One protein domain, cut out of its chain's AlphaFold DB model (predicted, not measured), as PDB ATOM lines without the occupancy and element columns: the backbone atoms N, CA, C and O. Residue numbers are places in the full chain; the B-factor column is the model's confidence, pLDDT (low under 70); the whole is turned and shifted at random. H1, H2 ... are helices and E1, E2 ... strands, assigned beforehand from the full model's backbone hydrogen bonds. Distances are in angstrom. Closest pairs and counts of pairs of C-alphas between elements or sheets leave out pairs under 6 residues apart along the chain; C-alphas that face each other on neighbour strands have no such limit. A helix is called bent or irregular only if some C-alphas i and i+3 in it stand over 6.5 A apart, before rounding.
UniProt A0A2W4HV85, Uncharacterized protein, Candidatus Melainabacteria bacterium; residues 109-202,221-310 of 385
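This is residues 109 to 202 and 221 to 310 of the 385 residues of an uncharacterized protein of Candidatus Melainabacteria bacterium (UniProt A0A2W4HV85). The core is one twisted sheet of long antiparallel strands, with the long helix H3 and the shorter H1 packed over the same face of it. The small hairpin of E7 and E8 extends the model beyond one end of the sheet, H4 lies at the opposite end, and a long looped stretch with the short helix H2 lies away from H1 and H3. The printed part has 184 residues, with four named helices and eight named strands in the order E1, H1, E2, E3, H2, E4, E5, E6, E7, E8, H3, H4. The six-strand sheet E1 to E6 is branched and antiparallel, E7 and E8 form a second antiparallel sheet, and the class is mixed, helices and strands. The outline is elongated, spanning 65 by 38 by 33 A, yet the whole is only just compact, close to loose, with a radius of gyration of the C-alphas of 18.7 A.

E1, residues 113 to 121, begins with C-alpha 113 at (-38.317, -44.101, 22.726) and is 23.0 A long. H1, residues 126 to 136, measures 15.9 A and is irregular, but only just: C-alphas 128 and 131 are 6.8 A apart. E2 is residues 139 to 141, 6.9 A, and E3 is residues 152 to 156, 12.5 A. H2, residues 169 to 173, 9.8 A, is irregular, with C-alphas 169 and 172 at 7.2 A. E4, residues 185 to 196, is 35.2 A long; E5, residues 231 to 242, 36.2 A; E6, residues 248 to 258, 32.4 A. E7, residues 261 to 263, is 6.1 A long, and E8, residues 268 to 272, 12.6 A. H3, residues 273 to 296, begins at C-alpha 273, (-32.049, -56.191, 14.471), and is 34.9 A long. H4, residues 301 to 310, 14.4 A, ends at C-alpha 310, (-60.865, -22.887, 38.672).

In the branched sheet, E1 is an edge strand beside E6, with N 114 and O 254 at 2.9 A. E5 and E6 form a hairpin, with N 236 and O 253 at 2.8 A. E4 has E5 on one side, N 190 and O 237 at 2.8 A. On the other side of E4 lie E3, with N 154 and O 189 at 2.9 A, and E2, with N 140 and O 195 at 2.8 A. This pairing is staggered: E3 pairs with residues 187 to 191 of E4, E2 with 194 to 196. H3 is on the sheet; its closest C-alphas to E6 are those of Ala 283 and Ile 254, 6.6 A. H1 is on the same face, at a height over the sheet of 8.6 A, over E5 and, only just, E4, on which 3 of its C-alphas fall. It runs along the strands, at 18 degrees to E5 on the local plane. H1 and residues 286 to 294 of H3 touch, closest at the C-alphas of Ile 133 and Ile 286, 6.4 A; they run opposite ways at a steep tilt of 49 degrees. E6 runs on into E7 across a break of 2 residues, at 35 degrees. E7 and E8 form a hairpin, with N 261 and O 270 at 2.8 A. H4 only grazes the sheet, with its residues 303 to 307. H2 is not on the sheet and touches no helix. Each O i to N i+4 pair is within hydrogen-bond range in H3 and H4, against 4 of 7 in H1 and 0 of 1 in H2, where 1 of 2 O i to N i+3 pairs is.

The two C-alphas farthest apart are those of Tyr 265 and Phe 309, 66.7 A. Residues 203 to 220 are not printed, in the link from E4 to E5, and C-alphas 202 and 221 are 10.5 A apart across this cut. The links from E3 to H2 and from H2 to E4 are long. The mean pLDDT of the printed part is 86.6; residues 109 to 110, 166 to 175, 177 to 181, 201 to 202 and 221 are under 70.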
ATOM      1  N   GLY A 109     -33.907 -43.241  11.689       47.69
ATOM      2  CA  GLY A 109     -35.316 -43.663  11.751       47.69
ATOM      3  C   GLY A 109     -35.670 -44.712  12.807       47.69
ATOM      4  O   GLY A 109     -36.852 -44.997  13.008       47.69
ATOM      5  N   GLU A 110     -34.692 -45.258  13.525       61.75
ATOM      6  CA  GLU A 110     -34.942 -46.265  14.552       61.75
ATOM      7  C   GLU A 110     -35.403 -45.639  15.874       61.75
ATOM      8  O   GLU A 110     -34.613 -45.224  16.721       61.75
ATOM      9  N   ARG A 111     -36.724 -45.590  16.065       74.50
ATOM     10  CA  ARG A 111     -37.349 -45.097  17.299       74.50
ATOM     11  C   ARG A 111     -37.041 -46.035  18.466       74.50
ATOM     12  O   ARG A 111     -37.529 -47.165  18.500       74.50
ATOM     13  N   ARG A 112     -36.235 -45.571  19.421       85.94
ATOM     14  CA  ARG A 112     -35.946 -46.281  20.683       85.94
ATOM     15  C   ARG A 112     -36.817 -45.827  21.841       85.94
ATOM     16  O   ARG A 112     -36.873 -46.513  22.851       85.94
ATOM     17  N   MET A 113     -37.481 -44.689  21.695       89.25
ATOM     18  CA  MET A 113     -38.317 -44.101  22.726       89.25
ATOM     19  C   MET A 113     -39.683 -43.774  22.136       89.25
ATOM     20  O   MET A 113     -39.776 -43.232  21.033       89.25
ATOM     21  N   PHE A 114     -40.729 -44.128  22.869       89.56
ATOM     22  CA  PHE A 114     -42.108 -43.780  22.575       89.56
ATOM     23  C   PHE A 114     -42.654 -43.059  23.798       89.56
ATOM     24  O   PHE A 114     -42.622 -43.618  24.890       89.56
ATOM     25  N   VAL A 115     -43.108 -41.825  23.616       89.19
ATOM     26  CA  VAL A 115     -43.601 -40.977  24.701       89.19
ATOM     27  C   VAL A 115     -45.014 -40.541  24.359       89.19
ATOM     28  O   VAL A 115     -45.287 -40.194  23.208       89.19
ATOM     29  N   ALA A 116     -45.902 -40.566  25.342       89.06
ATOM     30  CA  ALA A 116     -47.199 -39.925  25.236       89.06
ATOM     31  C   ALA A 116     -47.576 -39.282  26.565       89.06
ATOM     32  O   ALA A 116     -47.453 -39.908  27.614       89.06
ATOM     33  N   HIS A 117     -48.059 -38.048  26.494       90.19
ATOM     34  CA  HIS A 117     -48.592 -37.317  27.632       90.19
ATOM     35  C   HIS A 117     -50.090 -37.115  27.411       90.19
ATOM     36  O   HIS A 117     -50.491 -36.571  26.383       90.19
ATOM     37  N   VAL A 118     -50.911 -37.595  28.340       88.12
ATOM     38  CA  VAL A 118     -52.359 -37.372  28.331       88.12
ATOM     39  C   VAL A 118     -52.708 -36.526  29.533       88.12
ATOM     40  O   VAL A 118     -52.454 -36.926  30.665       88.12
ATOM     41  N   VAL A 119     -53.307 -35.375  29.263       88.56
ATOM     42  CA  VAL A 119     -53.715 -34.415  30.283       88.56
ATOM     43  C   VAL A 119     -55.204 -34.535  30.568       88.56
ATOM     44  O   VAL A 119     -55.998 -34.882  29.689       88.56
ATOM     45  N   ALA A 120     -55.583 -34.185  31.789       85.19
ATOM     46  CA  ALA A 120     -56.945 -33.956  32.215       85.19
ATOM     47  C   ALA A 120     -57.872 -35.164  31.976       85.19
ATOM     48  O   ALA A 120     -59.028 -34.999  31.561       85.19
ATOM     49  N   HIS A 121     -57.391 -36.374  32.268       89.62
ATOM     50  CA  HIS A 121     -58.191 -37.600  32.259       89.62
ATOM     51  C   HIS A 121     -58.766 -37.917  33.656       89.62
ATOM     52  O   HIS A 121     -58.427 -37.292  34.664       89.62
ATOM     53  N   GLY A 122     -59.712 -38.854  33.711       90.25
ATOM     54  CA  GLY A 122     -60.299 -39.374  34.947       90.25
ATOM     55  C   GLY A 122     -59.363 -40.337  35.686       90.25
ATOM     56  O   GLY A 122     -58.319 -40.725  35.166       90.25
ATOM     57  N   ASP A 123     -59.746 -40.746  36.895       93.00
ATOM     58  CA  ASP A 123     -58.956 -41.686  37.703       93.00
ATOM     59  C   ASP A 123     -58.900 -43.079  37.047       93.00
ATOM     60  O   ASP A 123     -59.935 -43.671  36.721       93.00
ATOM     61  N   VAL A 124     -57.688 -43.590  36.833       94.31
ATOM     62  CA  VAL A 124     -57.435 -44.916  36.266       94.31
ATOM     63  C   VAL A 124     -56.069 -45.446  36.705       94.31
ATOM     64  O   VAL A 124     -55.043 -44.782  36.570       94.31
ATOM     65  N   ASP A 125     -56.031 -46.696  37.175       93.81
ATOM     66  CA  ASP A 125     -54.781 -47.386  37.505       93.81
ATOM     67  C   ASP A 125     -54.157 -48.020  36.254       93.81
ATOM     68  O   ASP A 125     -54.292 -49.216  35.985       93.81
ATOM     69  N   ILE A 126     -53.466 -47.207  35.456       92.44
ATOM     70  CA  ILE A 126     -52.858 -47.619  34.177       92.44
ATOM     71  C   ILE A 126     -51.901 -48.804  34.359       92.44
ATOM     72  O   ILE A 126     -51.854 -49.712  33.522       92.44
ATOM     73  N   ALA A 127     -51.168 -48.841  35.475       92.69
ATOM     74  CA  ALA A 127     -50.229 -49.914  35.774       92.69
ATOM     75  C   ALA A 127     -50.925 -51.279  35.921       92.69
ATOM     76  O   ALA A 127     -50.339 -52.303  35.557       92.69
ATOM     77  N   ALA A 128     -52.179 -51.310  36.383       94.44
ATOM     78  CA  ALA A 128     -52.974 -52.533  36.483       94.44
ATOM     79  C   ALA A 128     -53.437 -53.068  35.115       94.44
ATOM     80  O   ALA A 128     -53.664 -54.272  34.967       94.44
ATOM     81  N   HIS A 129     -53.532 -52.214  34.089       95.44
ATOM     82  CA  HIS A 129     -53.906 -52.621  32.729       95.44
ATOM     83  C   HIS A 129     -52.737 -53.223  31.935       95.44
ATOM     84  O   HIS A 129     -52.956 -54.062  31.052       95.44
ATOM     85  N   LEU A 130     -51.493 -52.848  32.265       94.00
ATOM     86  CA  LEU A 130     -50.285 -53.287  31.556       94.00
ATOM     87  C   LEU A 130     -50.163 -54.813  31.393       94.00
ATOM     88  O   LEU A 130     -49.929 -55.242  30.265       94.00
ATOM     89  N   PRO A 131     -50.353 -55.664  32.424       93.88
ATOM     90  CA  PRO A 131     -50.220 -57.115  32.266       93.88
ATOM     91  C   PRO A 131     -51.196 -57.717  31.250       93.88
ATOM     92  O   PRO A 131     -50.828 -58.608  30.483       93.88
ATOM     93  N   GLY A 132     -52.434 -57.214  31.217       93.81
ATOM     94  CA  GLY A 132     -53.449 -57.661  30.264       93.81
ATOM     95  C   GLY A 132     -53.090 -57.283  28.828       93.81
ATOM     96  O   GLY A 132     -53.190 -58.117  27.928       93.81
ATOM     97  N   ILE A 133     -52.621 -56.049  28.621       95.31
ATOM     98  CA  ILE A 133     -52.174 -55.548  27.314       95.31
ATOM     99  C   ILE A 133     -50.907 -56.287  26.862       95.31
ATOM    100  O   ILE A 133     -50.850 -56.788  25.741       95.31
ATOM    101  N   ALA A 134     -49.918 -56.436  27.744       92.94
ATOM    102  CA  ALA A 134     -48.657 -57.120  27.472       92.94
ATOM    103  C   ALA A 134     -48.873 -58.567  27.004       92.94
ATOM    104  O   ALA A 134     -48.259 -58.997  26.024       92.94
ATOM    105  N   LYS A 135     -49.815 -59.293  27.625       91.88
ATOM    106  CA  LYS A 135     -50.167 -60.663  27.224       91.88
ATOM    107  C   LYS A 135     -50.668 -60.749  25.776       91.88
ATOM    108  O   LYS A 135     -50.338 -61.714  25.089       91.88
ATOM    109  N   LYS A 136     -51.418 -59.751  25.281       92.62
ATOM    110  CA  LYS A 136     -51.899 -59.718  23.881       92.62
ATOM    111  C   LYS A 136     -50.749 -59.674  22.867       92.62
ATOM    112  O   LYS A 136     -50.916 -60.139  21.741       92.62
ATOM    113  N   TYR A 137     -49.603 -59.124  23.264       94.62
ATOM    114  CA  TYR A 137     -48.442 -58.894  22.403       94.62
ATOM    115  C   TYR A 137     -47.246 -59.787  22.740       94.62
ATOM    116  O   TYR A 137     -46.120 -59.473  22.364       94.62
ATOM    117  N   ASP A 138     -47.491 -60.903  23.431       93.81
ATOM    118  CA  ASP A 138     -46.466 -61.871  23.829       93.81
ATOM    119  C   ASP A 138     -45.340 -61.279  24.686       93.81
ATOM    120  O   ASP A 138     -44.207 -61.758  24.671       93.81
ATOM    121  N   VAL A 139     -45.639 -60.234  25.451       95.19
ATOM    122  CA  VAL A 139     -44.655 -59.557  26.287       95.19
ATOM    123  C   VAL A 139     -44.731 -60.084  27.714       95.19
ATOM    124  O   VAL A 139     -45.807 -60.228  28.293       95.19
ATOM    125  N   ILE A 140     -43.564 -60.355  28.288       94.69
ATOM    126  CA  ILE A 140     -43.402 -60.826  29.659       94.69
ATOM    127  C   ILE A 140     -42.700 -59.779  30.524       94.69
ATOM    128  O   ILE A 140     -41.835 -59.039  30.051       94.69
ATOM    129  N   ARG A 141     -43.064 -59.737  31.804       95.12
ATOM    130  CA  ARG A 141     -42.480 -58.827  32.792       95.12
ATOM    131  C   ARG A 141     -41.210 -59.432  33.377       95.12
ATOM    132  O   ARG A 141     -41.280 -60.520  33.930       95.12
ATOM    133  N   LEU A 142     -40.071 -58.758  33.256       93.62
ATOM    134  CA  LEU A 142     -38.764 -59.252  33.696       93.62
ATOM    135  C   LEU A 142     -38.452 -58.935  35.159       93.62
ATOM    136  O   LEU A 142     -37.789 -59.732  35.820       93.62
ATOM    137  N   ASP A 143     -38.899 -57.786  35.665       90.31
ATOM    138  CA  ASP A 143     -38.526 -57.280  36.992       90.31
ATOM    139  C   ASP A 143     -39.067 -58.117  38.160       90.31
ATOM    140  O   ASP A 143     -38.602 -58.003  39.288       90.31
ATOM    141  N   THR A 144     -40.003 -59.028  37.895       88.69
ATOM    142  CA  THR A 144     -40.548 -59.944  38.907       88.69
ATOM    143  C   THR A 144     -39.676 -61.175  39.156       88.69
ATOM    144  O   THR A 144     -39.840 -61.836  40.179       88.69
ATOM    145  N   PHE A 145     -38.763 -61.519  38.238       85.44
ATOM    146  CA  PHE A 145     -37.958 -62.745  38.342       85.44
ATOM    147  C   PHE A 145     -36.485 -62.589  37.940       85.44
ATOM    148  O   PHE A 145     -35.705 -63.528  38.109       85.44
ATOM    149  N   ARG A 146     -36.069 -61.438  37.395       83.19
ATOM    150  CA  ARG A 146     -34.670 -61.144  37.048       83.19
ATOM    151  C   ARG A 146     -34.060 -60.238  38.123       83.19
ATOM    152  O   ARG A 146     -34.366 -59.053  38.127       83.19
ATOM    153  N   PRO A 147     -33.126 -60.734  38.958       76.69
ATOM    154  CA  PRO A 147     -32.583 -59.967  40.088       76.69
ATOM    155  C   PRO A 147     -31.871 -58.655  39.728       76.69
ATOM    156  O   PRO A 147     -31.655 -57.820  40.593       76.69
ATOM    157  N   SER A 148     -31.455 -58.483  38.470       80.75
ATOM    158  CA  SER A 148     -30.782 -57.270  37.988       80.75
ATOM    159  C   SER A 148     -31.734 -56.242  37.369       80.75
ATOM    160  O   SER A 148     -31.269 -55.228  36.862       80.75
ATOM    161  N   MET A 149     -33.033 -56.542  37.307       86.00
ATOM    162  CA  MET A 149     -34.054 -55.703  36.688       86.00
ATOM    163  C   MET A 149     -34.991 -55.229  37.792       86.00
ATOM    164  O   MET A 149     -35.905 -55.948  38.174       86.00
ATOM    165  N   ASN A 150     -34.743 -54.038  38.323       87.00
ATOM    166  CA  ASN A 150     -35.556 -53.501  39.408       87.00
ATOM    167  C   ASN A 150     -36.699 -52.671  38.825       87.00
ATOM    168  O   ASN A 150     -36.465 -51.667  38.149       87.00
ATOM    169  N   GLY A 151     -37.924 -53.123  39.077       90.12
ATOM    170  CA  GLY A 151     -39.118 -52.309  38.905       90.12
ATOM    171  C   GLY A 151     -39.311 -51.372  40.095       90.12
ATOM    172  O   GLY A 151     -38.722 -51.561  41.158       90.12
ATOM    173  N   GLU A 152     -40.159 -50.373  39.910       91.94
ATOM    174  CA  GLU A 152     -40.529 -49.404  40.934       91.94
ATOM    175  C   GLU A 152     -42.029 -49.114  40.836       91.94
ATOM    176  O   GLU A 152     -42.587 -49.057  39.741       91.94
ATOM    177  N   ASP A 153     -42.685 -48.953  41.979       94.00
ATOM    178  CA  ASP A 153     -44.033 -48.396  42.091       94.00
ATOM    179  C   ASP A 153     -44.054 -47.579  43.381       94.00
ATOM    180  O   ASP A 153     -43.990 -48.131  44.483       94.00
ATOM    181  N   ARG A 154     -44.013 -46.258  43.234       92.31
ATOM    182  CA  ARG A 154     -43.844 -45.311  44.332       92.31
ATOM    183  C   ARG A 154     -44.851 -44.187  44.196       92.31
ATOM    184  O   ARG A 154     -45.113 -43.712  43.096       92.31
ATOM    185  N   VAL A 155     -45.391 -43.740  45.322       91.69
ATOM    186  CA  VAL A 155     -46.279 -42.578  45.385       91.69
ATOM    187  C   VAL A 155     -45.616 -41.517  46.243       91.69
ATOM    188  O   VAL A 155     -45.278 -41.774  47.396       91.69
ATOM    189  N   GLU A 156     -45.466 -40.328  45.681       89.94
ATOM    190  CA  GLU A 156     -45.090 -39.115  46.390       89.94
ATOM    191  C   GLU A 156     -46.342 -38.293  46.682       89.94
ATOM    192  O   GLU A 156     -47.152 -38.032  45.795       89.94
ATOM    193  N   TYR A 157     -46.496 -37.820  47.917       89.00
ATOM    194  CA  TYR A 157     -47.642 -36.991  48.326       89.00
ATOM    195  C   TYR A 157     -47.469 -35.503  47.982       89.00
ATOM    196  O   TYR A 157     -48.095 -34.637  48.600       89.00
ATOM    197  N   GLN A 158     -46.613 -35.236  47.000       87.25
ATOM    198  CA  GLN A 158     -46.352 -33.940  46.405       87.25
ATOM    199  C   GLN A 158     -46.260 -34.081  44.885       87.25
ATOM    200  O   GLN A 158     -46.042 -35.175  44.350       87.25
ATOM    201  N   LEU A 159     -46.446 -32.964  44.191       86.31
ATOM    202  CA  LEU A 159     -46.233 -32.902  42.754       86.31
ATOM    203  C   LEU A 159     -44.731 -32.805  42.485       86.31
ATOM    204  O   LEU A 159     -44.052 -31.965  43.069       86.31
ATOM    205  N   ALA A 160     -44.239 -33.720  41.661       84.94
ATOM    206  CA  ALA A 160     -42.831 -33.921  41.362       84.94
ATOM    207  C   ALA A 160     -42.636 -34.018  39.844       84.94
ATOM    208  O   ALA A 160     -43.594 -34.268  39.115       84.94
ATOM    209  N   ASP A 161     -41.409 -33.822  39.375       83.19
ATOM    210  CA  ASP A 161     -41.101 -33.785  37.948       83.19
ATOM    211  C   ASP A 161     -41.216 -35.162  37.271       83.19
ATOM    212  O   ASP A 161     -41.269 -36.210  37.923       83.19
ATOM    213  N   ASP A 162     -41.235 -35.162  35.941       76.38
ATOM    214  CA  ASP A 162     -41.411 -36.337  35.089       76.38
ATOM    215  C   ASP A 162     -40.136 -37.184  34.902       76.38
ATOM    216  O   ASP A 162     -40.183 -38.264  34.304       76.38
ATOM    217  N   GLN A 163     -39.010 -36.737  35.472       79.06
ATOM    218  CA  GLN A 163     -37.704 -37.403  35.425       79.06
ATOM    219  C   GLN A 163     -37.233 -37.956  36.788       79.06
ATOM    220  O   GLN A 163     -36.094 -37.707  37.192       79.06
ATOM    221  N   PRO A 164     -38.021 -38.776  37.510       70.06
ATOM    222  CA  PRO A 164     -37.614 -39.297  38.825       70.06
ATOM    223  C   PRO A 164     -36.403 -40.247  38.751       70.06
ATOM    224  O   PRO A 164     -35.762 -40.528  39.763       70.06
ATOM    225  N   TRP A 165     -36.101 -40.776  37.558       74.88
ATOM    226  CA  TRP A 165     -35.050 -41.769  37.324       74.88
ATOM    227  C   TRP A 165     -33.785 -41.184  36.687       74.88
ATOM    228  O   TRP A 165     -32.844 -41.942  36.436       74.88
ATOM    229  N   LEU A 166     -33.753 -39.878  36.393       68.62
ATOM    230  CA  LEU A 166     -32.561 -39.223  35.857       68.62
ATOM    231  C   LEU A 166     -31.749 -38.556  36.975       68.62
ATOM    232  O   LEU A 166     -32.318 -37.916  37.858       68.62
ATOM    233  N   PRO A 167     -30.409 -38.663  36.942       56.47
ATOM    234  CA  PRO A 167     -29.554 -37.859  37.801       56.47
ATOM    235  C   PRO A 167     -29.656 -36.365  37.439       56.47
ATOM    236  O   PRO A 167     -29.661 -36.042  36.249       56.47
ATOM    237  N   PRO A 168     -29.625 -35.448  38.421       60.72
ATOM    238  CA  PRO A 168     -29.577 -35.704  39.861       60.72
ATOM    239  C   PRO A 168     -30.938 -36.174  40.393       60.72
ATOM    240  O   PRO A 168     -31.942 -35.537  40.122       60.72
ATOM    241  N   TYR A 169     -30.974 -37.229  41.214       54.44
ATOM    242  CA  TYR A 169     -32.220 -37.826  41.741       54.44
ATOM    243  C   TYR A 169     -33.065 -36.891  42.638       54.44
ATOM    244  O   TYR A 169     -34.132 -37.279  43.104       54.44
ATOM    245  N   ASP A 170     -32.605 -35.657  42.863       53.22
ATOM    246  CA  ASP A 170     -33.266 -34.614  43.653       53.22
ATOM    247  C   ASP A 170     -34.342 -33.830  42.865       53.22
ATOM    248  O   ASP A 170     -34.920 -32.877  43.395       53.22
ATOM    249  N   VAL A 171     -34.667 -34.227  41.622       57.38
ATOM    250  CA  VAL A 171     -35.728 -33.586  40.803       57.38
ATOM    251  C   VAL A 171     -37.138 -33.747  41.401       57.38
ATOM    252  O   VAL A 171     -38.086 -33.107  40.961       57.38
ATOM    253  N   VAL A 172     -37.283 -34.532  42.475       54.75
ATOM    254  CA  VAL A 172     -38.543 -34.734  43.218       54.75
ATOM    255  C   VAL A 172     -39.116 -33.423  43.798       54.75
ATOM    256  O   VAL A 172     -40.286 -33.372  44.171       54.75
ATOM    257  N   ASN A 173     -38.318 -32.350  43.842       56.47
ATOM    258  CA  ASN A 173     -38.733 -31.023  44.311       56.47
ATOM    259  C   ASN A 173     -39.084 -30.029  43.191       56.47
ATOM    260  O   ASN A 173     -39.326 -28.858  43.486       56.47
ATOM    261  N   GLN A 174     -39.077 -30.448  41.924       66.31
ATOM    262  CA  GLN A 174     -39.492 -29.588  40.817       66.31
ATOM    263  C   GLN A 174     -40.934 -29.918  40.414       66.31
ATOM    264  O   GLN A 174     -41.274 -31.096  40.299       66.31
ATOM    265  N   PRO A 175     -41.809 -28.911  40.246       64.44
ATOM    266  CA  PRO A 175     -43.137 -29.144  39.698       64.44
ATOM    267  C   PRO A 175     -43.024 -29.558  38.222       64.44
ATOM    268  O   PRO A 175     -42.103 -29.105  37.539       64.44
ATOM    269  N   PRO A 176     -43.960 -30.374  37.710       70.44
ATOM    270  CA  PRO A 176     -43.931 -30.811  36.319       70.44
ATOM    271  C   PRO A 176     -44.077 -29.636  35.340       70.44
ATOM    272  O   PRO A 176     -44.678 -28.602  35.649       70.44
ATOM    273  N   ALA A 177     -43.553 -29.798  34.125       59.09
ATOM    274  CA  ALA A 177     -43.700 -28.805  33.065       59.09
ATOM    275  C   ALA A 177     -45.181 -28.610  32.664       59.09
ATOM    276  O   ALA A 177     -45.919 -29.577  32.499       59.09
ATOM    277  N   GLY A 178     -45.616 -27.356  32.472       57.31
ATOM    278  CA  GLY A 178     -47.008 -27.016  32.113       57.31
ATOM    279  C   GLY A 178     -47.956 -26.823  33.304       57.31
ATOM    280  O   GLY A 178     -49.149 -26.597  33.126       57.31
ATOM    281  N   TYR A 179     -47.418 -26.878  34.517       66.31
ATOM    282  CA  TYR A 179     -48.153 -26.740  35.762       66.31
ATOM    283  C   TYR A 179     -48.521 -25.294  36.144       66.31
ATOM    284  O   TYR A 179     -47.754 -24.364  35.886       66.31
ATOM    285  N   TYR A 180     -49.655 -25.106  36.836       69.56
ATOM    286  CA  TYR A 180     -50.058 -23.801  37.370       69.56
ATOM    287  C   TYR A 180     -49.492 -23.527  38.777       69.56
ATOM    288  O   TYR A 180     -49.428 -24.439  39.602       69.56
ATOM    289  N   PRO A 181     -49.106 -22.278  39.112       68.12
ATOM    290  CA  PRO A 181     -48.508 -21.961  40.406       68.12
ATOM    291  C   PRO A 181     -49.362 -22.417  41.597       68.12
ATOM    292  O   PRO A 181     -50.566 -22.172  41.642       68.12
ATOM    293  N   ASN A 182     -48.701 -22.999  42.602       73.12
ATOM    294  CA  ASN A 182     -49.273 -23.422  43.887       73.12
ATOM    295  C   ASN A 182     -50.288 -24.566  43.864       73.12
ATOM    296  O   ASN A 182     -50.925 -24.771  44.901       73.12
ATOM    297  N   ALA A 183     -50.469 -25.317  42.773       77.00
ATOM    298  CA  ALA A 183     -51.313 -26.498  42.922       77.00
ATOM    299  C   ALA A 183     -50.722 -27.473  43.957       77.00
ATOM    300  O   ALA A 183     -49.570 -27.369  44.415       77.00
ATOM    301  N   THR A 184     -51.526 -28.447  44.326       86.62
ATOM    302  CA  THR A 184     -51.127 -29.488  45.247       86.62
ATOM    303  C   THR A 184     -51.641 -30.816  44.738       86.62
ATOM    304  O   THR A 184     -52.573 -30.907  43.942       86.62
ATOM    305  N   GLY A 185     -51.007 -31.895  45.169       90.19
ATOM    306  CA  GLY A 185     -51.290 -33.167  44.541       90.19
ATOM    307  C   GLY A 185     -50.453 -34.295  45.073       90.19
ATOM    308  O   GLY A 185     -49.849 -34.195  46.142       90.19
ATOM    309  N   SER A 186     -50.443 -35.365  44.302       91.88
ATOM    310  CA  SER A 186     -49.531 -36.486  44.461       91.88
ATOM    311  C   SER A 186     -49.024 -36.922  43.098       91.88
ATOM    312  O   SER A 186     -49.738 -36.794  42.106       91.88
ATOM    313  N   THR A 187     -47.827 -37.489  43.071       92.50
ATOM    314  CA  THR A 187     -47.238 -38.071  41.867       92.50
ATOM    315  C   THR A 187     -47.014 -39.555  42.095       92.50
ATOM    316  O   THR A 187     -46.412 -39.940  43.094       92.50
ATOM    317  N   ARG A 188     -47.490 -40.405  41.189       93.88
ATOM    318  CA  ARG A 188     -47.186 -41.836  41.188       93.88
ATOM    319  C   ARG A 188     -46.186 -42.138  40.087       93.88
ATOM    320  O   ARG A 188     -46.412 -41.804  38.929       93.88
ATOM    321  N   PHE A 189     -45.113 -42.813  40.461       93.38
ATOM    322  CA  PHE A 189     -44.044 -43.254  39.585       93.38
ATOM    323  C   PHE A 189     -44.079 -44.768  39.477       93.38
ATOM    324  O   PHE A 189     -43.949 -45.468  40.480       93.38
ATOM    325  N   VAL A 190     -44.223 -45.282  38.262       95.50
ATOM    326  CA  VAL A 190     -44.185 -46.715  37.984       95.50
ATOM    327  C   VAL A 190     -43.123 -46.986  36.933       95.50
ATOM    328  O   VAL A 190     -43.185 -46.460  35.827       95.50
ATOM    329  N   LYS A 191     -42.166 -47.849  37.264       94.81
ATOM    330  CA  LYS A 191     -41.164 -48.376  36.340       94.81
ATOM    331  C   LYS A 191     -41.295 -49.887  36.269       94.81
ATOM    332  O   LYS A 191     -41.202 -50.579  37.279       94.81
ATOM    333  N   GLN A 192     -41.478 -50.419  35.071       95.81
ATOM    334  CA  GLN A 192     -41.548 -51.860  34.839       95.81
ATOM    335  C   GLN A 192     -40.663 -52.242  33.660       95.81
ATOM    336  O   GLN A 192     -40.496 -51.463  32.722       95.81
ATOM    337  N   ILE A 193     -40.097 -53.447  33.690       96.19
ATOM    338  CA  ILE A 193     -39.154 -53.898  32.665       96.19
ATOM    339  C   ILE A 193     -39.746 -55.115  31.978       96.19
ATOM    340  O   ILE A 193     -40.122 -56.088  32.625       96.19
ATOM    341  N   TRP A 194     -39.813 -55.073  30.655       96.88
ATOM    342  CA  TRP A 194     -40.558 -56.031  29.855       96.88
ATOM    343  C   TRP A 194     -39.739 -56.526  28.662       96.88
ATOM    344  O   TRP A 194     -38.824 -55.858  28.186       96.88
ATOM    345  N   GLN A 195     -40.063 -57.714  28.159       96.50
ATOM    346  CA  GLN A 195     -39.428 -58.294  26.976       96.50
ATOM    347  C   GLN A 195     -40.462 -59.010  26.115       96.50
ATOM    348  O   GLN A 195     -41.331 -59.704  26.642       96.50
ATOM    349  N   VAL A 196     -40.334 -58.901  24.790       96.44
ATOM    350  CA  VAL A 196     -41.079 -59.760  23.863       96.44
ATOM    351  C   VAL A 196     -40.582 -61.192  24.031       96.44
ATOM    352  O   VAL A 196     -39.432 -61.505  23.716       96.44
ATOM    353  N   GLY A 197     -41.442 -62.055  24.558       92.81
ATOM    354  CA  GLY A 197     -41.114 -63.440  24.832       92.81
ATOM    355  C   GLY A 197     -41.040 -64.290  23.567       92.81
ATOM    356  O   GLY A 197     -41.629 -64.002  22.522       92.81
ATOM    357  N   ARG A 198     -40.324 -65.405  23.678       89.75
ATOM    358  CA  ARG A 198     -40.281 -66.453  22.665       89.75
ATOM    359  C   ARG A 198     -41.411 -67.437  22.925       89.75
ATOM    360  O   ARG A 198     -41.509 -68.021  24.004       89.75
ATOM    361  N   ARG A 199     -42.230 -67.701  21.906       82.88
ATOM    362  CA  ARG A 199     -43.156 -68.836  21.957       82.88
ATOM    363  C   ARG A 199     -42.390 -70.141  21.707       82.88
ATOM    364  O   ARG A 199     -41.652 -70.224  20.722       82.88
ATOM    365  N   PRO A 200     -42.540 -71.158  22.571       73.56
ATOM    366  CA  PRO A 200     -41.870 -72.439  22.386       73.56
ATOM    367  C   PRO A 200     -42.350 -73.117  21.098       73.56
ATOM    368  O   PRO A 200     -43.552 -73.317  20.895       73.56
ATOM    369  N   SER A 201     -41.400 -73.479  20.236       68.50
ATOM    370  CA  SER A 201     -41.665 -74.159  18.970       68.50
ATOM    371  C   SER A 201     -42.204 -75.571  19.210       68.50
ATOM    372  O   SER A 201     -41.911 -76.204  20.226       68.50
ATOM    373  N   ILE A 202     -42.949 -76.112  18.241       64.88
ATOM    374  CA  ILE A 202     -43.375 -77.525  18.235       64.88
ATOM    375  C   ILE A 202     -42.160 -78.457  18.382       64.88
ATOM    376  O   ILE A 202     -42.250 -79.495  19.035       64.88
ATOM    377  N   SER A 221     -49.618 -71.565  24.018       68.50
ATOM    378  CA  SER A 221     -48.687 -71.590  25.148       68.50
ATOM    379  C   SER A 221     -48.239 -70.172  25.451       68.50
ATOM    380  O   SER A 221     -47.844 -69.471  24.514       68.50
ATOM    381  N   ASP A 222     -48.255 -69.804  26.730       81.56
ATOM    382  CA  ASP A 222     -47.775 -68.505  27.186       81.56
ATOM    383  C   ASP A 222     -46.345 -68.228  26.671       81.56
ATOM    384  O   ASP A 222     -45.532 -69.158  26.540       81.56
ATOM    385  N   PRO A 223     -46.033 -66.965  26.331       88.31
ATOM    386  CA  PRO A 223     -44.694 -66.564  25.922       88.31
ATOM    387  C   PRO A 223     -43.686 -66.836  27.044       88.31
ATOM    388  O   PRO A 223     -43.962 -66.615  28.223       88.31
ATOM    389  N   LEU A 224     -42.500 -67.316  26.675       90.06
ATOM    390  CA  LEU A 224     -41.410 -67.596  27.606       90.06
ATOM    391  C   LEU A 224     -40.293 -66.566  27.451       90.06
ATOM    392  O   LEU A 224     -40.147 -65.933  26.407       90.06
ATOM    393  N   TYR A 225     -39.473 -66.431  28.488       91.12
ATOM    394  CA  TYR A 225     -38.294 -65.570  28.454       91.12
ATOM    395  C   TYR A 225     -37.329 -65.968  27.335       91.12
ATOM    396  O   TYR A 225     -37.011 -67.147  27.175       91.12
ATOM    397  N   ASP A 226     -36.857 -64.969  26.583       91.50
ATOM    398  CA  ASP A 226     -35.920 -65.156  25.481       91.50
ATOM    399  C   ASP A 226     -34.520 -64.637  25.878       91.50
ATOM    400  O   ASP A 226     -34.229 -63.437  25.766       91.50
ATOM    401  N   PRO A 227     -33.609 -65.521  26.337       88.75
ATOM    402  CA  PRO A 227     -32.243 -65.125  26.671       88.75
ATOM    403  C   PRO A 227     -31.440 -64.648  25.453       88.75
ATOM    404  O   PRO A 227     -30.430 -63.954  25.638       88.75
ATOM    405  N   ASP A 228     -31.869 -65.014  24.243       89.44
ATOM    406  CA  ASP A 228     -31.204 -64.704  22.985       89.44
ATOM    407  C   ASP A 228     -31.690 -63.395  22.373       89.44
ATOM    408  O   ASP A 228     -30.959 -62.820  21.565       89.44
ATOM    409  N   ALA A 229     -32.858 -62.884  22.769       90.31
ATOM    410  CA  ALA A 229     -33.362 -61.608  22.271       90.31
ATOM    411  C   ALA A 229     -32.381 -60.461  22.556       90.31
ATOM    412  O   ALA A 229     -32.173 -59.619  21.688       90.31
ATOM    413  N   LYS A 230     -31.738 -60.450  23.737       90.69
ATOM    414  CA  LYS A 230     -30.785 -59.399  24.166       90.69
ATOM    415  C   LYS A 230     -31.345 -57.972  24.065       90.69
ATOM    416  O   LYS A 230     -30.590 -57.012  24.129       90.69
ATOM    417  N   THR A 231     -32.659 -57.841  23.982       92.75
ATOM    418  CA  THR A 231     -33.408 -56.588  23.943       92.75
ATOM    419  C   THR A 231     -34.535 -56.693  24.961       92.75
ATOM    420  O   THR A 231     -35.040 -57.791  25.216       92.75
ATOM    421  N   PHE A 232     -34.870 -55.568  25.575       94.75
ATOM    422  CA  PHE A 232     -35.984 -55.380  26.496       94.75
ATOM    423  C   PHE A 232     -36.497 -53.942  26.340       94.75
ATOM    424  O   PHE A 232     -35.867 -53.124  25.668       94.75
ATOM    425  N   PHE A 233     -37.640 -53.621  26.933       94.06
ATOM    426  CA  PHE A 233     -38.081 -52.240  27.058       94.06
ATOM    427  C   PHE A 233     -38.496 -51.908  28.485       94.06
ATOM    428  O   PHE A 233     -39.066 -52.728  29.205       94.06
ATOM    429  N   GLU A 234     -38.169 -50.691  28.885       94.75
ATOM    430  CA  GLU A 234     -38.559 -50.085  30.145       94.75
ATOM    431  C   GLU A 234     -39.826 -49.273  29.900       94.75
ATOM    432  O   GLU A 234     -39.863 -48.437  28.998       94.75
ATOM    433  N   VAL A 235     -40.863 -49.540  30.687       96.06
ATOM    434  CA  VAL A 235     -42.102 -48.764  30.707       96.06
ATOM    435  C   VAL A 235     -42.072 -47.905  31.962       96.06
ATOM    436  O   VAL A 235     -42.145 -48.433  33.071       96.06
ATOM    437  N   GLY A 236     -41.921 -46.599  31.774       95.62
ATOM    438  CA  GLY A 236     -42.102 -45.576  32.792       95.62
ATOM    439  C   GLY A 236     -43.496 -44.972  32.671       95.62
ATOM    440  O   GLY A 236     -43.913 -44.600  31.576       95.62
ATOM    441  N   ILE A 237     -44.217 -44.887  33.781       95.56
ATOM    442  CA  ILE A 237     -45.487 -44.175  33.891       95.56
ATOM    443  C   ILE A 237     -45.337 -43.184  35.036       95.56
ATOM    444  O   ILE A 237     -44.972 -43.569  36.147       95.56
ATOM    445  N   VAL A 238     -45.619 -41.922  34.751       93.56
ATOM    446  CA  VAL A 238     -45.719 -40.860  35.745       93.56
ATOM    447  C   VAL A 238     -47.146 -40.351  35.710       93.56
ATOM    448  O   VAL A 238     -47.605 -39.926  34.655       93.56
ATOM    449  N   THR A 239     -47.847 -40.418  36.837       94.31
ATOM    450  CA  THR A 239     -49.215 -39.907  36.960       94.31
ATOM    451  C   THR A 239     -49.260 -38.825  38.024       94.31
ATOM    452  O   THR A 239     -48.952 -39.089  39.187       94.31
ATOM    453  N   TRP A 240     -49.685 -37.628  37.643       92.12
ATOM    454  CA  TRP A 240     -49.980 -36.523  38.546       92.12
ATOM    455  C   TRP A 240     -51.464 -36.519  38.874       92.12
ATOM    456  O   TRP A 240     -52.297 -36.594  37.978       92.12
ATOM    457  N   ASN A 241     -51.794 -36.431  40.158       92.75
ATOM    458  CA  ASN A 241     -53.152 -36.220  40.644       92.75
ATOM    459  C   ASN A 241     -53.220 -34.833  41.280       92.75
ATOM    460  O   ASN A 241     -52.538 -34.582  42.281       92.75
ATOM    461  N   TYR A 242     -54.036 -33.955  40.705       90.19
ATOM    462  CA  TYR A 242     -54.249 -32.592  41.177       90.19
ATOM    463  C   TYR A 242     -55.390 -32.567  42.187       90.19
ATOM    464  O   TYR A 242     -56.532 -32.877  41.859       90.19
ATOM    465  N   LYS A 243     -55.108 -32.169  43.430       90.44
ATOM    466  CA  LYS A 243     -56.104 -32.186  44.515       90.44
ATOM    467  C   LYS A 243     -57.238 -31.197  44.283       90.44
ATOM    468  O   LYS A 243     -58.363 -31.458  44.699       90.44
ATOM    469  N   GLU A 244     -56.941 -30.060  43.666       85.50
ATOM    470  CA  GLU A 244     -57.896 -28.972  43.478       85.50
ATOM    471  C   GLU A 244     -58.970 -29.327  42.451       85.50
ATOM    472  O   GLU A 244     -60.165 -29.190  42.714       85.50
ATOM    473  N   THR A 245     -58.551 -29.801  41.278       85.06
ATOM    474  CA  THR A 245     -59.472 -30.184  40.207       85.06
ATOM    475  C   THR A 245     -59.950 -31.626  40.355       85.06
ATOM    476  O   THR A 245     -61.068 -31.953  39.955       85.06
ATOM    477  N   GLY A 246     -59.150 -32.476  40.999       87.44
ATOM    478  CA  GLY A 246     -59.297 -33.928  41.013       87.44
ATOM    479  C   GLY A 246     -58.780 -34.586  39.734       87.44
ATOM    480  O   GLY A 246     -58.997 -35.782  39.551       87.44
ATOM    481  N   ASP A 247     -58.173 -33.824  38.823       87.56
ATOM    482  CA  ASP A 247     -57.733 -34.314  37.520       87.56
ATOM    483  C   ASP A 247     -56.489 -35.178  37.613       87.56
ATOM    484  O   ASP A 247     -55.698 -35.069  38.554       87.56
ATOM    485  N   HIS A 248     -56.330 -36.022  36.598       90.88
ATOM    486  CA  HIS A 248     -55.137 -36.821  36.420       90.88
ATOM    487  C   HIS A 248     -54.468 -36.469  35.095       90.88
ATOM    488  O   HIS A 248     -55.133 -36.412  34.056       90.88
ATOM    489  N   ASP A 249     -53.155 -36.286  35.154       91.31
ATOM    490  CA  ASP A 249     -52.280 -36.207  33.988       91.31
ATOM    491  C   ASP A 249     -51.340 -37.406  34.034       91.31
ATOM    492  O   ASP A 249     -50.838 -37.763  35.100       91.31
ATOM    493  N   THR A 250     -51.091 -38.045  32.894       92.81
ATOM    494  CA  THR A 250     -50.187 -39.195  32.818       92.81
ATOM    495  C   THR A 250     -49.222 -39.071  31.653       92.81
ATOM    496  O   THR A 250     -49.628 -39.035  30.489       92.81
ATOM    497  N   LEU A 251     -47.928 -39.127  31.966       92.38
ATOM    498  CA  LEU A 251     -46.850 -39.370  31.018       92.38
ATOM    499  C   LEU A 251     -46.503 -40.863  30.965       92.38
ATOM    500  O   LEU A 251     -46.173 -41.480  31.976       92.38
ATOM    501  N   ILE A 252     -46.523 -41.439  29.767       93.81
ATOM    502  CA  ILE A 252     -46.076 -42.803  29.487       93.81
ATOM    503  C   ILE A 252     -44.830 -42.731  28.611       93.81
ATOM    504  O   ILE A 252     -44.874 -42.184  27.510       93.81
ATOM    505  N   THR A 253     -43.749 -43.361  29.060       93.56
ATOM    506  CA  THR A 253     -42.484 -43.477  28.333       93.56
ATOM    507  C   THR A 253     -42.123 -44.947  28.170       93.56
ATOM    508  O   THR A 253     -41.916 -45.659  29.148       93.56
ATOM    509  N   ILE A 254     -42.001 -45.416  26.930       95.06
ATOM    510  CA  ILE A 254     -41.488 -46.750  26.606       95.06
ATOM    511  C   ILE A 254     -40.121 -46.602  25.947       95.06
ATOM    512  O   ILE A 254     -40.016 -46.108  24.824       95.06
ATOM    513  N   ARG A 255     -39.068 -47.054  26.632       93.06
ATOM    514  CA  ARG A 255     -37.682 -47.014  26.152       93.06
ATOM    515  C   ARG A 255     -37.182 -48.415  25.835       93.06
ATOM    516  O   ARG A 255     -37.171 -49.279  26.699       93.06
ATOM    517  N   ILE A 256     -36.708 -48.638  24.615       93.06
ATOM    518  CA  ILE A 256     -36.150 -49.912  24.161       93.06
ATOM    519  C   ILE A 256     -34.642 -49.917  24.392       93.06
ATOM    520  O   ILE A 256     -33.907 -49.116  23.816       93.06
ATOM    521  N   ALA A 257     -34.178 -50.877  25.186       90.94
ATOM    522  CA  ALA A 257     -32.774 -51.098  25.490       90.94
ATOM    523  C   ALA A 257     -32.301 -52.418  24.868       90.94
ATOM    524  O   ALA A 257     -32.956 -53.456  24.978       90.94
ATOM    525  N   SER A 258     -31.148 -52.391  24.198       90.81
ATOM    526  CA  SER A 258     -30.532 -53.580  23.595       90.81
ATOM    527  C   SER A 258     -29.113 -53.762  24.112       90.81
ATOM    528  O   SER A 258     -28.320 -52.829  24.082       90.81
ATOM    529  N   GLN A 259     -28.789 -54.971  24.560       88.88
ATOM    530  CA  GLN A 259     -27.436 -55.351  24.945       88.88
ATOM    531  C   GLN A 259     -26.567 -55.502  23.699       88.88
ATOM    532  O   GLN A 259     -26.975 -56.112  22.704       88.88
ATOM    533  N   LEU A 260     -25.342 -54.990  23.786       87.00
ATOM    534  CA  LEU A 260     -24.359 -55.120  22.723       87.00
ATOM    535  C   LEU A 260     -23.884 -56.567  22.598       87.00
ATOM    536  O   LEU A 260     -23.582 -57.248  23.579       87.00
ATOM    537  N   VAL A 261     -23.794 -57.030  21.358       87.38
ATOM    538  CA  VAL A 261     -23.305 -58.352  20.987       87.38
ATOM    539  C   VAL A 261     -22.093 -58.177  20.087       87.38
ATOM    540  O   VAL A 261     -22.135 -57.460  19.087       87.38
ATOM    541  N   TRP A 262     -21.000 -58.857  20.433       87.19
ATOM    542  CA  TRP A 262     -19.807 -58.886  19.598       87.19
ATOM    543  C   TRP A 262     -20.052 -59.702  18.327       87.19
ATOM    544  O   TRP A 262     -20.278 -60.916  18.382       87.19
ATOM    545  N   GLN A 263     -19.966 -59.054  17.168       84.12
ATOM    546  CA  GLN A 263     -20.156 -59.701  15.881       84.12
ATOM    547  C   GLN A 263     -18.805 -60.065  15.262       84.12
ATOM    548  O   GLN A 263     -18.121 -59.237  14.664       84.12
ATOM    549  N   ARG A 264     -18.439 -61.350  15.356       85.62
ATOM    550  CA  ARG A 264     -17.137 -61.861  14.886       85.62
ATOM    551  C   ARG A 264     -16.857 -61.596  13.404       85.62
ATOM    552  O   ARG A 264     -15.709 -61.379  13.051       85.62
ATOM    553  N   TYR A 265     -17.883 -61.623  12.550       81.56
ATOM    554  CA  TYR A 265     -17.708 -61.474  11.100       81.56
ATOM    555  C   TYR A 265     -17.289 -60.054  10.693       81.56
ATOM    556  O   TYR A 265     -16.427 -59.890   9.841       81.56
ATOM    557  N   PHE A 266     -17.872 -59.034  11.328       79.44
ATOM    558  CA  PHE A 266     -17.575 -57.627  11.043       79.44
ATOM    559  C   PHE A 266     -16.616 -57.001  12.065       79.44
ATOM    560  O   PHE A 266     -16.339 -55.809  11.978       79.44
ATOM    561  N   ASN A 267     -16.132 -57.791  13.031       86.56
ATOM    562  CA  ASN A 267     -15.206 -57.371  14.082       86.56
ATOM    563  C   ASN A 267     -15.656 -56.092  14.818       86.56
ATOM    564  O   ASN A 267     -14.865 -55.174  15.029       86.56
ATOM    565  N   ARG A 268     -16.948 -56.011  15.159       86.44
ATOM    566  CA  ARG A 268     -17.564 -54.840  15.801       86.44
ATOM    567  C   ARG A 268     -18.672 -55.238  16.773       86.44
ATOM    568  O   ARG A 268     -19.250 -56.322  16.647       86.44
ATOM    569  N   TYR A 269     -18.989 -54.346  17.707       84.69
ATOM    570  CA  TYR A 269     -20.197 -54.439  18.525       84.69
ATOM    571  C   TYR A 269     -21.421 -53.920  17.760       84.69
ATOM    572  O   TYR A 269     -21.313 -53.072  16.872       84.69
ATOM    573  N   GLY A 270     -22.585 -54.460  18.103       86.25
ATOM    574  CA  GLY A 270     -23.878 -53.993  17.619       86.25
ATOM    575  C   GLY A 270     -25.023 -54.681  18.356       86.25
ATOM    576  O   GLY A 270     -24.792 -55.443  19.293       86.25
ATOM    577  N   TYR A 271     -26.260 -54.449  17.929       87.00
ATOM    578  CA  TYR A 271     -27.456 -55.084  18.502       87.00
ATOM    579  C   TYR A 271     -28.166 -55.959  17.470       87.00
ATOM    580  O   TYR A 271     -28.018 -55.781  16.260       87.00
ATOM    581  N   LYS A 272     -28.953 -56.927  17.944       88.19
ATOM    582  CA  LYS A 272     -29.715 -57.822  17.070       88.19
ATOM    583  C   LYS A 272     -30.926 -57.081  16.485       88.19
ATOM    584  O   LYS A 272     -31.809 -56.675  17.237       88.19
ATOM    585  N   ILE A 273     -31.001 -56.969  15.156       87.50
ATOM    586  CA  ILE A 273     -32.049 -56.191  14.471       87.50
ATOM    587  C   ILE A 273     -33.438 -56.814  14.657       87.50
ATOM    588  O   ILE A 273     -34.377 -56.115  15.018       87.50
ATOM    589  N   ILE A 274     -33.581 -58.130  14.461       90.25
ATOM    590  CA  ILE A 274     -34.896 -58.795  14.528       90.25
ATOM    591  C   ILE A 274     -35.536 -58.668  15.924       90.25
ATOM    592  O   ILE A 274     -36.701 -58.273  16.002       90.25
ATOM    593  N   PRO A 275     -34.837 -58.973  17.040       91.38
ATOM    594  CA  PRO A 275     -35.360 -58.688  18.372       91.38
ATOM    595  C   PRO A 275     -35.725 -57.218  18.543       91.38
ATOM    596  O   PRO A 275     -36.823 -56.932  19.006       91.38
ATOM    597  N   PHE A 276     -34.861 -56.297  18.117       90.81
ATOM    598  CA  PHE A 276     -35.114 -54.868  18.237       90.81
ATOM    599  C   PHE A 276     -36.405 -54.427  17.530       90.81
ATOM    600  O   PHE A 276     -37.274 -53.838  18.171       90.81
ATOM    601  N   GLN A 277     -36.598 -54.807  16.266       90.88
ATOM    602  CA  GLN A 277     -37.808 -54.495  15.495       90.88
ATOM    603  C   GLN A 277     -39.075 -55.071  16.139       90.88
ATOM    604  O   GLN A 277     -40.073 -54.369  16.280       90.88
ATOM    605  N   LYS A 278     -39.028 -56.318  16.630       92.81
ATOM    606  CA  LYS A 278     -40.157 -56.911  17.368       92.81
ATOM    607  C   LYS A 278     -40.519 -56.109  18.619       92.81
ATOM    608  O   LYS A 278     -41.699 -55.950  18.920       92.81
ATOM    609  N   HIS A 279     -39.520 -55.601  19.341       94.62
ATOM    610  CA  HIS A 279     -39.751 -54.763  20.520       94.62
ATOM    611  C   HIS A 279     -40.303 -53.386  20.132       94.62
ATOM    612  O   HIS A 279     -41.166 -52.885  20.843       94.62
ATOM    613  N   GLN A 280     -39.888 -52.806  19.000       93.12
ATOM    614  CA  GLN A 280     -40.473 -51.566  18.472       93.12
ATOM    615  C   GLN A 280     -41.954 -51.727  18.130       93.12
ATOM    616  O   GLN A 280     -42.775 -50.913  18.545       93.12
ATOM    617  N   GLU A 281     -42.308 -52.795  17.414       93.56
ATOM    618  CA  GLU A 281     -43.702 -53.085  17.072       93.56
ATOM    619  C   GLU A 281     -44.560 -53.328  18.317       93.56
ATOM    620  O   GLU A 281     -45.681 -52.824  18.404       93.56
ATOM    621  N   ALA A 282     -44.043 -54.089  19.287       95.25
ATOM    622  CA  ALA A 282     -44.739 -54.340  20.543       95.25
ATOM    623  C   ALA A 282     -44.912 -53.051  21.361       95.25
ATOM    624  O   ALA A 282     -46.014 -52.784  21.830       95.25
ATOM    625  N   ALA A 283     -43.867 -52.225  21.478       95.12
ATOM    626  CA  ALA A 283     -43.912 -50.953  22.195       95.12
ATOM    627  C   ALA A 283     -44.966 -50.003  21.609       95.12
ATOM    628  O   ALA A 283     -45.776 -49.459  22.354       95.12
ATOM    629  N   ALA A 284     -45.011 -49.861  20.280       93.56
ATOM    630  CA  ALA A 284     -46.003 -49.019  19.613       93.56
ATOM    631  C   ALA A 284     -47.442 -49.485  19.893       93.56
ATOM    632  O   ALA A 284     -48.304 -48.670  20.220       93.56
ATOM    633  N   LYS A 285     -47.697 -50.798  19.816       95.81
ATOM    634  CA  LYS A 285     -49.021 -51.382  20.079       95.81
ATOM    635  C   LYS A 285     -49.432 -51.267  21.547       95.81
ATOM    636  O   LYS A 285     -50.577 -50.937  21.835       95.81
ATOM    637  N   ILE A 286     -48.496 -51.502  22.469       96.25
ATOM    638  CA  ILE A 286     -48.728 -51.336  23.909       96.25
ATOM    639  C   ILE A 286     -49.078 -49.883  24.219       96.25
ATOM    640  O   ILE A 286     -50.082 -49.641  24.882       96.25
ATOM    641  N   LEU A 287     -48.296 -48.922  23.711       95.56
ATOM    642  CA  LEU A 287     -48.573 -47.503  23.928       95.56
ATOM    643  C   LEU A 287     -49.949 -47.117  23.381       95.56
ATOM    644  O   LEU A 287     -50.704 -46.433  24.063       95.56
ATOM    645  N   GLN A 288     -50.296 -47.590  22.184       95.25
ATOM    646  CA  GLN A 288     -51.599 -47.324  21.585       95.25
ATOM    647  C   GLN A 288     -52.755 -47.828  22.463       95.25
ATOM    648  O   GLN A 288     -53.682 -47.073  22.724       95.25
ATOM    649  N   GLU A 289     -52.704 -49.065  22.962       96.50
ATOM    650  CA  GLU A 289     -53.761 -49.598  23.841       96.50
ATOM    651  C   GLU A 289     -53.835 -48.862  25.184       96.50
ATOM    652  O   GLU A 289     -54.930 -48.633  25.691       96.50
ATOM    653  N   LEU A 290     -52.697 -48.455  25.757       95.25
ATOM    654  CA  LEU A 290     -52.688 -47.646  26.980       95.25
ATOM    655  C   LEU A 290     -53.339 -46.278  26.755       95.25
ATOM    656  O   LEU A 290     -54.077 -45.802  27.613       95.25
ATOM    657  N   LEU A 291     -53.116 -45.668  25.589       94.25
ATOM    658  CA  LEU A 291     -53.798 -44.433  25.209       94.25
ATOM    659  C   LEU A 291     -55.304 -44.633  25.061       94.25
ATOM    660  O   LEU A 291     -56.065 -43.763  25.468       94.25
ATOM    661  N   GLU A 292     -55.756 -45.765  24.525       94.56
ATOM    662  CA  GLU A 292     -57.190 -46.072  24.468       94.56
ATOM    663  C   GLU A 292     -57.797 -46.262  25.869       94.56
ATOM    664  O   GLU A 292     -58.903 -45.784  26.121       94.56
ATOM    665  N   VAL A 293     -57.064 -46.869  26.811       95.38
ATOM    666  CA  VAL A 293     -57.478 -46.941  28.227       95.38
ATOM    667  C   VAL A 293     -57.625 -45.538  28.823       95.38
ATOM    668  O   VAL A 293     -58.641 -45.239  29.448       95.38
ATOM    669  N   LEU A 294     -56.646 -44.663  28.590       91.94
ATOM    670  CA  LEU A 294     -56.663 -43.281  29.072       91.94
ATOM    671  C   LEU A 294     -57.796 -42.449  28.463       91.94
ATOM    672  O   LEU A 294     -58.480 -41.726  29.178       91.94
ATOM    673  N   LYS A 295     -58.050 -42.587  27.157       89.94
ATOM    674  CA  LYS A 295     -59.177 -41.922  26.483       89.94
ATOM    675  C   LYS A 295     -60.529 -42.385  27.026       89.94
ATOM    676  O   LYS A 295     -61.462 -41.590  27.099       89.94
ATOM    677  N   ALA A 296     -60.643 -43.662  27.388       92.50
ATOM    678  CA  ALA A 296     -61.857 -44.212  27.981       92.50
ATOM    679  C   ALA A 296     -62.074 -43.740  29.431       92.50
ATOM    680  O   ALA A 296     -63.215 -43.707  29.896       92.50
ATOM    681  N   ALA A 297     -61.009 -43.343  30.135       92.62
ATOM    682  CA  ALA A 297     -61.071 -42.759  31.470       92.62
ATOM    683  C   ALA A 297     -61.522 -41.290  31.401       92.62
ATOM    684  O   ALA A 297     -60.756 -40.361  31.647       92.62
ATOM    685  N   THR A 298     -62.783 -41.054  31.035       90.62
ATOM    686  CA  THR A 298     -63.323 -39.692  30.944       90.62
ATOM    687  C   THR A 298     -63.474 -39.051  32.328       90.62
ATOM    688  O   THR A 298     -63.918 -39.737  33.255       90.62
ATOM    689  N   PRO A 299     -63.216 -37.739  32.473       89.62
ATOM    690  CA  PRO A 299     -63.440 -37.025  33.725       89.62
ATOM    691  C   PRO A 299     -64.892 -37.121  34.200       89.62
ATOM    692  O   PRO A 299     -65.836 -37.005  33.409       89.62
ATOM    693  N   ASN A 300     -65.082 -37.301  35.503       91.31
ATOM    694  CA  ASN A 300     -66.394 -37.322  36.131       91.31
ATOM    695  C   ASN A 300     -67.000 -35.905  36.229       91.31
ATOM    696  O   ASN A 300     -66.330 -34.890  36.032       91.31
ATOM    697  N   GLU A 301     -68.293 -35.822  36.547       91.69
ATOM    698  CA  GLU A 301     -69.010 -34.540  36.633       91.69
ATOM    699  C   GLU A 301     -68.438 -33.585  37.694       91.69
ATOM    700  O   GLU A 301     -68.515 -32.370  37.535       91.69
ATOM    701  N   MET A 302     -67.847 -34.114  38.770       88.81
ATOM    702  CA  MET A 302     -67.219 -33.294  39.807       88.81
ATOM    703  C   MET A 302     -65.933 -32.641  39.289       88.81
ATOM    704  O   MET A 302     -65.769 -31.436  39.444       88.81
ATOM    705  N   GLN A 303     -65.070 -33.408  38.619       87.81
ATOM    706  CA  GLN A 303     -63.841 -32.918  37.991       87.81
ATOM    707  C   GLN A 303     -64.154 -31.825  36.966       87.81
ATOM    708  O   GLN A 303     -63.565 -30.747  37.010       87.81
ATOM    709  N   LYS A 304     -65.162 -32.038  36.108       88.44
ATOM    710  CA  LYS A 304     -65.619 -31.020  35.145       88.44
ATOM    711  C   LYS A 304     -66.046 -29.720  35.833       88.44
ATOM    712  O   LYS A 304     -65.589 -28.650  35.442       88.44
ATOM    713  N   ARG A 305     -66.863 -29.805  36.891       89.00
ATOM    714  CA  ARG A 305     -67.295 -28.628  37.667       89.00
ATOM    715  C   ARG A 305     -66.130 -27.913  38.342       89.00
ATOM    716  O   ARG A 305     -66.105 -26.686  38.364       89.00
ATOM    717  N   ASN A 306     -65.173 -28.659  38.888       86.19
ATOM    718  CA  ASN A 306     -63.999 -28.063  39.515       86.19
ATOM    719  C   ASN A 306     -63.164 -27.304  38.478       86.19
ATOM    720  O   ASN A 306     -62.775 -26.172  38.741       86.19
ATOM    721  N   ARG A 307     -62.955 -27.863  37.277       82.31
ATOM    722  CA  ARG A 307     -62.271 -27.151  36.183       82.31
ATOM    723  C   ARG A 307     -62.962 -25.842  35.830       82.31
ATOM    724  O   ARG A 307     -62.293 -24.820  35.747       82.31
ATOM    725  N   GLU A 308     -64.286 -25.852  35.672       85.00
ATOM    726  CA  GLU A 308     -65.062 -24.634  35.400       85.00
ATOM    727  C   GLU A 308     -64.882 -23.594  36.514       85.00
ATOM    728  O   GLU A 308     -64.647 -22.417  36.243       85.00
ATOM    729  N   PHE A 309     -64.927 -24.028  37.775       85.19
ATOM    730  CA  PHE A 309     -64.700 -23.152  38.921       85.19
ATOM    731  C   PHE A 309     -63.289 -22.546  38.920       85.19
ATOM    732  O   PHE A 309     -63.142 -21.335  39.105       85.19
ATOM    733  N   PHE A 310     -62.252 -23.354  38.688       76.50
ATOM    734  CA  PHE A 310     -60.865 -22.887  38.672       76.50
ATOM    735  C   PHE A 310     -60.554 -22.007  37.457       76.50
ATOM    736  O   PHE A 310     -59.864 -21.003  37.620       76.50
TER     737      PHE A 310